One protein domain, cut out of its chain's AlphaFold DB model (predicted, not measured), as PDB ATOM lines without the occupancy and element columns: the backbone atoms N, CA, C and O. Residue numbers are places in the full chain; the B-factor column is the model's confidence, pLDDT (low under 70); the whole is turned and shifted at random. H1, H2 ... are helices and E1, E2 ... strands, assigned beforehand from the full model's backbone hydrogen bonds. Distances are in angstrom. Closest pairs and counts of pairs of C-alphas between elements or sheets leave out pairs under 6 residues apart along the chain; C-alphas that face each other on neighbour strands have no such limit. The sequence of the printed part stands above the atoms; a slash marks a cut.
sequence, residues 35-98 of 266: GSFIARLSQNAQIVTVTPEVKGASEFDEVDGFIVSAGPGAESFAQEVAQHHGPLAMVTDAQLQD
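Overview. This is residues 35 to 98 of the 266 residues of a protein of Bradymonas sediminis (UniProt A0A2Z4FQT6). What does one see first? A small sheet of three parallel strands has the helix H2 packed along one face, while the short helix H1 sits off at the other end of the domain from H2 and only grazes the sheet. The long loop of residues 51 to 64 leads from the end of E1 back to the start of E2. What is it made of? The 64 printed residues hold two named helices and three named strands, along the chain H1, E1, E2, H2, E3, with the sheet order E1, E2, E3; the class is mixed, with under half of the residues in named elements. How large is it? It is compact, with a radius of gyration of the C-alphas of 11.1 A, and it spans 28 by 26 by 19 A.

Arrangement. What comes first? H1, residues 35 to 41, only grazes the sheet with its residues 38 to 41; its closest C-alphas to E1, residues 47 to 50, are those of Leu 41 and Ile 47, 7.4 A apart. How do the strands pair? E1 is parallel to the inner strand E2, residues 65 to 68, at 23 degrees, with N 50 and O 67 within hydrogen-bond range at 2.9 A. E2 is parallel to E3, residues 89 to 92, at 16 degrees, with N 66 and O 89 at 2.9 A. Where is the other helix? H2, residues 74 to 84, lies over E2 and E3 at a height of 9.8 A over the sheet and runs along the strands, at 12 degrees to E2 on the local plane; H2 and the sheet E1, E2, E3 are two layers, a helix on one face of a sheet. Its closest C-alphas to E3 are those of Ala 78 and Met 90, 7.1 A apart; E2, H2 and E3 form a strand-helix-strand unit, two parallel neighbour strands with a helix between, with a right-handed crossover. What of the helix backbones? In H1 and H2 every O i to N i+4 pair is within hydrogen-bond range, and the two helices are apart.

Along the chain. Where does the first element begin? H1 begins at C-alpha 35, (222.781, 202.407, 239.451), and is 9.9 A long. How long are the others? E1 is 9.8 A long, E2 10.0 A, H2 15.4 A and E3 10.6 A, from first to last C-alpha. Where does the last one end? E3 ends at C-alpha 92, (226.057, 201.833, 227.047).

Size, cuts and confidence. How far does it reach? The two C-alphas farthest apart are those of Ser 36 and Gln 83, 29.7 A. Is anything cut or long? The printed part has no cut, and the link E1 to E2 is long, with 14 residues. Where is confidence low? The mean pLDDT of the printed part is 74.0, and residue 35, residue 44, residues 49 to 61, residue 72 and residue 87 are under 70.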
ATOM      1  N   GLY A  35     224.123 202.727 238.946       68.19
ATOM      2  CA  GLY A  35     222.781 202.407 239.451       68.19
ATOM      3  C   GLY A  35     222.059 203.614 240.062       68.19
ATOM      4  O   GLY A  35     220.860 203.788 239.855       68.19
ATOM      5  N   SER A  36     222.789 204.494 240.756       74.00
ATOM      6  CA  SER A  36     222.221 205.714 241.348       74.00
ATOM      7  C   SER A  36     221.869 206.768 240.293       74.00
ATOM      8  O   SER A  36     220.907 207.519 240.447       74.00
ATOM      9  N   PHE A  37     222.638 206.827 239.202       77.88
ATOM     10  CA  PHE A  37     222.361 207.691 238.063       77.88
ATOM     11  C   PHE A  37     221.115 207.223 237.305       77.88
ATOM     12  O   PHE A  37     220.188 208.010 237.119       77.88
ATOM     13  N   ILE A  38     221.047 205.933 236.960       75.31
ATOM     14  CA  ILE A  38     219.891 205.339 236.271       75.31
ATOM     15  C   ILE A  38     218.618 205.530 237.102       75.31
ATOM     16  O   ILE A  38     217.605 205.965 236.567       75.31
ATOM     17  N   ALA A  39     218.676 205.316 238.420       74.31
ATOM     18  CA  ALA A  39     217.524 205.524 239.296       74.31
ATOM     19  C   ALA A  39     216.985 206.968 239.270       74.31
ATOM     20  O   ALA A  39     215.771 207.159 239.299       74.31
ATOM     21  N   ARG A  40     217.860 207.983 239.201       77.50
ATOM     22  CA  ARG A  40     217.456 209.399 239.068       77.50
ATOM     23  C   ARG A  40     216.903 209.707 237.678       77.50
ATOM     24  O   ARG A  40     215.920 210.432 237.548       77.50
ATOM     25  N   LEU A  41     217.497 209.127 236.640       77.44
ATOM     26  CA  LEU A  41     217.031 209.295 235.269       77.44
ATOM     27  C   LEU A  41     215.630 208.693 235.069       77.44
ATOM     28  O   LEU A  41     214.752 209.361 234.525       77.44
ATOM     29  N   SER A  42     215.378 207.487 235.584       77.19
ATOM     30  CA  SER A  42     214.074 206.811 235.497       77.19
ATOM     31  C   SER A  42     212.946 207.509 236.271       77.19
ATOM     32  O   SER A  42     211.778 207.195 236.061       77.19
ATOM     33  N   GLN A  43     213.256 208.460 237.163       74.06
ATOM     34  CA  GLN A  43     212.239 209.320 237.791       74.06
ATOM     35  C   GLN A  43     211.729 210.407 236.838       74.06
ATOM     36  O   GLN A  43     210.626 210.919 237.023       74.06
ATOM     37  N   ASN A  44     212.524 210.748 235.826       69.62
ATOM     38  CA  ASN A  44     212.326 211.908 234.968       69.62
ATOM     39  C   ASN A  44     212.026 211.538 233.498       69.62
ATOM     40  O   ASN A  44     211.464 212.360 232.769       69.62
ATOM     41  N   ALA A  45     212.342 210.310 233.071       74.62
ATOM     42  CA  ALA A  45     212.117 209.799 231.715       74.62
ATOM     43  C   ALA A  45     211.792 208.292 231.703       74.62
ATOM     44  O   ALA A  45     212.192 207.551 232.607       74.62
ATOM     45  N   GLN A  46     211.095 207.827 230.663       75.19
ATOM     46  CA  GLN A  46     210.826 206.405 230.432       75.19
ATOM     47  C   GLN A  46     212.065 205.736 229.824       75.19
ATOM     48  O   GLN A  46     212.209 205.650 228.607       75.19
ATOM     49  N   ILE A  47     212.978 205.277 230.680       75.56
ATOM     50  CA  ILE A  47     214.211 204.595 230.269       75.56
ATOM     51  C   ILE A  47     214.107 203.095 230.473       75.56
ATOM     52  O   ILE A  47     213.772 202.634 231.565       75.56
ATOM     53  N   VAL A  48     214.497 202.346 229.446       72.00
ATOM     54  CA  VAL A  48     214.671 200.897 229.531       72.00
ATOM     55  C   VAL A  48     216.152 200.587 229.720       72.00
ATOM     56  O   VAL A  48     216.997 201.044 228.954       72.00
ATOM     57  N   THR A  49     216.474 199.811 230.757       67.62
ATOM     58  CA  THR A  49     217.826 199.274 230.964       67.62
ATOM     59  C   THR A  49     217.824 197.796 230.613       67.62
ATOM     60  O   THR A  49     217.075 197.035 231.218       67.62
ATOM     61  N   VAL A  50     218.655 197.388 229.659       68.81
ATOM     62  CA  VAL A  50     218.769 195.988 229.232       68.81
ATOM     63  C   VAL A  50     220.161 195.434 229.517       68.81
ATOM     64  O   VAL A  50     221.183 196.101 229.320       68.81
ATOM     65  N   THR A  51     220.210 194.178 229.952       62.59
ATOM     66  CA  THR A  51     221.416 193.363 229.808       62.59
ATOM     67  C   THR A  51     221.430 192.784 228.386       62.59
ATOM     68  O   THR A  51     220.363 192.513 227.832       62.59
ATOM     69  N   PRO A  52     222.603 192.568 227.766       55.25
ATOM     70  CA  PRO A  52     222.727 192.051 226.394       55.25
ATOM     71  C   PRO A  52     222.134 190.641 226.167       55.25
ATOM     72  O   PRO A  52     222.250 190.095 225.075       55.25
ATOM     73  N   GLU A  53     221.505 190.051 227.187       56.22
ATOM     74  CA  GLU A  53     220.817 188.757 227.166       56.22
ATOM     75  C   GLU A  53     219.292 188.892 226.948       56.22
ATOM     76  O   GLU A  53     218.597 187.883 226.807       56.22
ATOM     77  N   VAL A  54     218.751 190.120 226.929       55.00
ATOM     78  CA  VAL A  54     217.309 190.391 226.790       55.00
ATOM     79  C   VAL A  54     216.857 190.299 225.327       55.00
ATOM     80  O   VAL A  54     217.509 190.805 224.417       55.00
ATOM     81  N   LYS A  55     215.708 189.640 225.123       53.50
ATOM     82  CA  LYS A  55     215.004 189.500 223.844       53.50
ATOM     83  C   LYS A  55     214.340 190.816 223.433       53.50
ATOM     84  O   LYS A  55     213.688 191.441 224.259       53.50
ATOM     85  N   GLY A  56     214.437 191.151 222.149       63.41
ATOM     86  CA  GLY A  56     213.414 191.907 221.438       63.41
ATOM     87  C   GLY A  56     213.276 193.382 221.826       63.41
ATOM     88  O   GLY A  56     212.356 193.712 222.564       63.41
ATOM     89  N   ALA A  57     214.078 194.309 221.290       59.91
ATOM     90  CA  ALA A  57     213.797 195.750 221.413       59.91
ATOM     91  C   ALA A  57     212.376 196.112 220.919       59.91
ATOM     92  O   ALA A  57     211.774 197.067 221.406       59.91
ATOM     93  N   SER A  58     211.821 195.319 219.998       64.44
ATOM     94  CA  SER A  58     210.429 195.403 219.529       64.44
ATOM     95  C   SER A  58     209.349 195.209 220.607       64.44
ATOM     96  O   SER A  58     208.198 195.551 220.357       64.44
ATOM     97  N   GLU A  59     209.684 194.692 221.794       66.88
ATOM     98  CA  GLU A  59     208.724 194.456 222.884       66.88
ATOM     99  C   GLU A  59     208.414 195.717 223.714       66.88
ATOM    100  O   GLU A  59     207.512 195.697 224.554       66.88
ATOM    101  N   PHE A  60     209.150 196.814 223.506       68.88
ATOM    102  CA  PHE A  60     209.024 198.025 224.318       68.88
ATOM    103  C   PHE A  60     208.329 199.164 223.570       68.88
ATOM    104  O   PHE A  60     208.972 199.888 222.821       68.88
ATOM    105  N   ASP A  61     207.044 199.387 223.829       65.25
ATOM    106  CA  ASP A  61     206.338 200.571 223.333       65.25
ATOM    107  C   ASP A  61     206.580 201.794 224.237       65.25
ATOM    108  O   ASP A  61     206.708 201.676 225.454       65.25
ATOM    109  N   GLU A  62     206.618 202.988 223.637       70.12
ATOM    110  CA  GLU A  62     206.710 204.273 224.351       70.12
ATOM    111  C   GLU A  62     207.939 204.411 225.281       70.12
ATOM    112  O   GLU A  62     207.841 204.827 226.433       70.12
ATOM    113  N   VAL A  63     209.147 204.192 224.754       73.81
ATOM    114  CA  VAL A  63     210.424 204.388 225.478       73.81
ATOM    115  C   VAL A  63     211.121 205.676 225.042       73.81
ATOM    116  O   VAL A  63     211.108 205.992 223.860       73.81
ATOM    117  N   ASP A  64     211.714 206.442 225.965       77.50
ATOM    118  CA  ASP A  64     212.476 207.679 225.685       77.50
ATOM    119  C   ASP A  64     213.963 207.426 225.386       77.50
ATOM    120  O   ASP A  64     214.615 208.221 224.707       77.50
ATOM    121  N   GLY A  65     214.502 206.310 225.873       82.81
ATOM    122  CA  GLY A  65     215.842 205.852 225.537       82.81
ATOM    123  C   GLY A  65     216.207 204.515 226.175       82.81
ATOM    124  O   GLY A  65     215.565 204.047 227.117       82.81
ATOM    125  N   PHE A  66     217.275 203.919 225.657       82.50
ATOM    126  CA  PHE A  66     217.803 202.632 226.089       82.50
ATOM    127  C   PHE A  66     219.191 202.790 226.717       82.50
ATOM    128  O   PHE A  66     220.071 203.444 226.153       82.50
ATOM    129  N   ILE A  67     219.400 202.151 227.866       83.19
ATOM    130  CA  ILE A  67     220.722 201.964 228.469       83.19
ATOM    131  C   ILE A  67     221.062 200.481 228.396       83.19
ATOM    132  O   ILE A  67     220.336 199.643 228.929       83.19
ATOM    133  N   VAL A  68     222.166 200.150 227.739       79.81
ATOM    134  CA  VAL A  68     222.588 198.762 227.525       79.81
ATOM    135  C   VAL A  68     223.836 198.485 228.350       79.81
ATOM    136  O   VAL A  68     224.777 199.275 228.343       79.81
ATOM    137  N   SER A  69     223.877 197.366 229.072       77.88
ATOM    138  CA  SER A  69     225.132 196.960 229.722       77.88
ATOM    139  C   SER A  69     226.180 196.633 228.655       77.88
ATOM    140  O   SER A  69     225.874 195.922 227.692       77.88
ATOM    141  N   ALA A  70     227.407 197.131 228.804       70.94
ATOM    142  CA  ALA A  70     228.481 196.830 227.864       70.94
ATOM    143  C   ALA A  70     228.722 195.309 227.749       70.94
ATOM    144  O   ALA A  70     228.768 194.591 228.749       70.94
ATOM    145  N   GLY A  71     228.889 194.802 226.524       71.62
ATOM    146  CA  GLY A  71     229.153 193.384 226.278       71.62
ATOM    147  C   GLY A  71     228.858 192.939 224.841       71.62
ATOM    148  O   GLY A  71     228.360 193.735 224.045       71.62
ATOM    149  N   PRO A  72     229.127 191.663 224.499       68.38
ATOM    150  CA  PRO A  72     229.045 191.151 223.124       68.38
ATOM    151  C   PRO A  72     227.677 191.305 222.436       68.38
ATOM    152  O   PRO A  72     227.614 191.302 221.213       68.38
ATOM    153  N   GLY A  73     226.584 191.445 223.195       72.38
ATOM    154  CA  GLY A  73     225.236 191.651 222.648       72.38
ATOM    155  C   GLY A  73     224.823 193.116 222.469       72.38
ATOM    156  O   GLY A  73     223.775 193.373 221.882       72.38
ATOM    157  N   ALA A  74     225.618 194.085 222.937       74.69
ATOM    158  CA  ALA A  74     225.228 195.497 222.922       74.69
ATOM    159  C   ALA A  74     225.092 196.062 221.497       74.69
ATOM    160  O   ALA A  74     224.145 196.789 221.212       74.69
ATOM    161  N   GLU A  75     225.991 195.686 220.583       74.38
ATOM    162  CA  GLU A  75     225.930 196.115 219.178       74.38
ATOM    163  C   GLU A  75     224.724 195.521 218.441       74.38
ATOM    164  O   GLU A  75     224.057 196.214 217.674       74.38
ATOM    165  N   SER A  76     224.404 194.250 218.700       78.06
ATOM    166  CA  SER A  76     223.221 193.603 218.124       78.06
ATOM    167  C   SER A  76     221.936 194.267 218.618       78.06
ATOM    168  O   SER A  76     221.026 194.507 217.828       78.06
ATOM    169  N   PHE A  77     221.872 194.609 219.907       78.56
ATOM    170  CA  PHE A  77     220.733 195.329 220.474       78.56
ATOM    171  C   PHE A  77     220.617 196.749 219.899       78.56
ATOM    172  O   PHE A  77     219.519 197.200 219.589       78.56
ATOM    173  N   ALA A  78     221.744 197.432 219.665       75.75
ATOM    174  CA  ALA A  78     221.778 198.736 219.000       75.75
ATOM    175  C   ALA A  78     221.129 198.721 217.618       75.75
ATOM    176  O   ALA A  78     220.347 199.610 217.279       75.75
ATOM    177  N   GLN A  79     221.449 197.698 216.828       76.56
ATOM    178  CA  GLN A  79     220.868 197.513 215.503       76.56
ATOM    179  C   GLN A  79     219.363 197.264 215.591       76.56
ATOM    180  O   GLN A  79     218.609 197.805 214.786       76.56
ATOM    181  N   GLU A  80     218.918 196.494 216.581       79.56
ATOM    182  CA  GLU A  80     217.500 196.225 216.794       79.56
ATOM    183  C   GLU A  80     216.730 197.490 217.214       79.56
ATOM    184  O   GLU A  80     215.685 197.802 216.641       79.56
ATOM    185  N   VAL A  81     217.278 198.284 218.140       77.38
ATOM    186  CA  VAL A  81     216.713 199.591 218.516       77.38
ATOM    187  C   VAL A  81     216.617 200.505 217.295       77.38
ATOM    188  O   VAL A  81     215.565 201.095 217.066       77.38
ATOM    189  N   ALA A  82     217.663 200.581 216.470       75.69
ATOM    190  CA  ALA A  82     217.639 201.399 215.258       75.69
ATOM    191  C   ALA A  82     216.563 200.942 214.252       75.69
ATOM    192  O   ALA A  82     215.960 201.776 213.577       75.69
ATOM    193  N   GLN A  83     216.293 199.635 214.160       78.12
ATOM    194  CA  GLN A  83     215.274 199.074 213.266       78.12
ATOM    195  C   GLN A  83     213.841 199.332 213.750       78.12
ATOM    196  O   GLN A  83     212.972 199.620 212.928       78.12
ATOM    197  N   HIS A  84     213.587 199.228 215.057       74.25
ATOM    198  CA  HIS A  84     212.228 199.276 215.615       74.25
ATOM    199  C   HIS A  84     211.837 200.635 216.201       74.25
ATOM    200  O   HIS A  84     210.674 201.023 216.120       74.25
ATOM    201  N   HIS A  85     212.803 201.369 216.750       71.12
ATOM    202  CA  HIS A  85     212.598 202.651 217.435       71.12
ATOM    203  C   HIS A  85     213.186 203.842 216.673       71.12
ATOM    204  O   HIS A  85     213.066 204.986 217.113       71.12
ATOM    205  N   GLY A  86     213.809 203.594 215.517       72.31
ATOM    206  CA  GLY A  86     214.385 204.627 214.664       72.31
ATOM    207  C   GLY A  86     215.466 205.440 215.396       72.31
ATOM    208  O   GLY A  86     216.391 204.854 215.957       72.31
ATOM    209  N   PRO A  87     215.390 206.785 215.416       67.00
ATOM    210  CA  PRO A  87     216.414 207.655 215.994       67.00
ATOM    211  C   PRO A  87     216.305 207.781 217.525       67.00
ATOM    212  O   PRO A  87     216.668 208.821 218.083       67.00
ATOM    213  N   LEU A  88     215.796 206.771 218.232       76.19
ATOM    214  CA  LEU A  88     215.711 206.819 219.690       76.19
ATOM    215  C   LEU A  88     217.110 206.791 220.329       76.19
ATOM    216  O   LEU A  88     218.057 206.224 219.783       76.19
ATOM    217  N   ALA A  89     217.262 207.455 221.476       82.06
ATOM    218  CA  ALA A  89     218.535 207.523 222.180       82.06
ATOM    219  C   ALA A  89     218.931 206.147 222.737       82.06
ATOM    220  O   ALA A  89     218.158 205.519 223.458       82.06
ATOM    221  N   MET A  90     220.155 205.705 222.457       85.12
ATOM    222  CA  MET A  90     220.741 204.517 223.072       85.12
ATOM    223  C   MET A  90     222.183 204.798 223.483       85.12
ATOM    224  O   MET A  90     222.922 205.463 222.758       85.12
ATOM    225  N   VAL A  91     222.582 204.283 224.641       87.00
ATOM    226  CA  VAL A  91     223.947 204.394 225.162       87.00
ATOM    227  C   VAL A  91     224.305 203.151 225.971       87.00
ATOM    228  O   VAL A  91     223.422 202.488 226.521       87.00
ATOM    229  N   THR A  92     225.594 202.829 226.072       84.06
ATOM    230  CA  THR A  92     226.057 201.833 227.047       84.06
ATOM    231  C   THR A  92     226.318 202.453 228.418       84.06
ATOM    232  O   THR A  92     226.626 203.639 228.540       84.06
ATOM    233  N   ASP A  93     226.234 201.654 229.474       80.50
ATOM    234  CA  ASP A  93     226.586 202.075 230.834       80.50
ATOM    235  C   ASP A  93     228.029 202.602 230.969       80.50
ATOM    236  O   ASP A  93     228.264 203.588 231.670       80.50
ATOM    237  N   ALA A  94     228.988 202.001 230.260       80.81
ATOM    238  CA  ALA A  94     230.369 202.475 230.186       80.81
ATOM    239  C   ALA A  94     230.476 203.855 229.511       80.81
ATOM    240  O   ALA A  94     231.196 204.728 229.993       80.81
ATOM    241  N   GLN A  95     229.724 204.077 228.429       85.75
ATOM    242  CA  GLN A  95     229.711 205.343 227.689       85.75
ATOM    243  C   GLN A  95     229.076 206.501 228.468       85.75
ATOM    244  O   GLN A  95     229.429 207.652 228.236       85.75
ATOM    245  N   LEU A  96     228.174 206.228 229.414       85.31
ATOM    246  CA  LEU A  96     227.565 207.264 230.257       85.31
ATOM    247  C   LEU A  96     228.566 207.988 231.175       85.31
ATOM    248  O   LEU A  96     228.243 209.052 231.709       85.31
ATOM    249  N   GLN A  97     229.762 207.432 231.376       84.12
ATOM    250  CA  GLN A  97     230.818 208.089 232.149       84.12
ATOM    251  C   GLN A  97     231.430 209.271 231.385       84.12
ATOM    252  O   GLN A  97     231.751 210.288 232.002       84.12
ATOM    253  N   ASP A  98     231.517 209.172 230.057       87.56
ATOM    254  CA  ASP A  98     231.996 210.247 229.193       87.56
ATOM    255  C   ASP A  98     230.999 211.416 229.170       87.56
ATOM    256  O   ASP A  98     229.800 211.234 228.943       87.56
TER     257      ASP A  98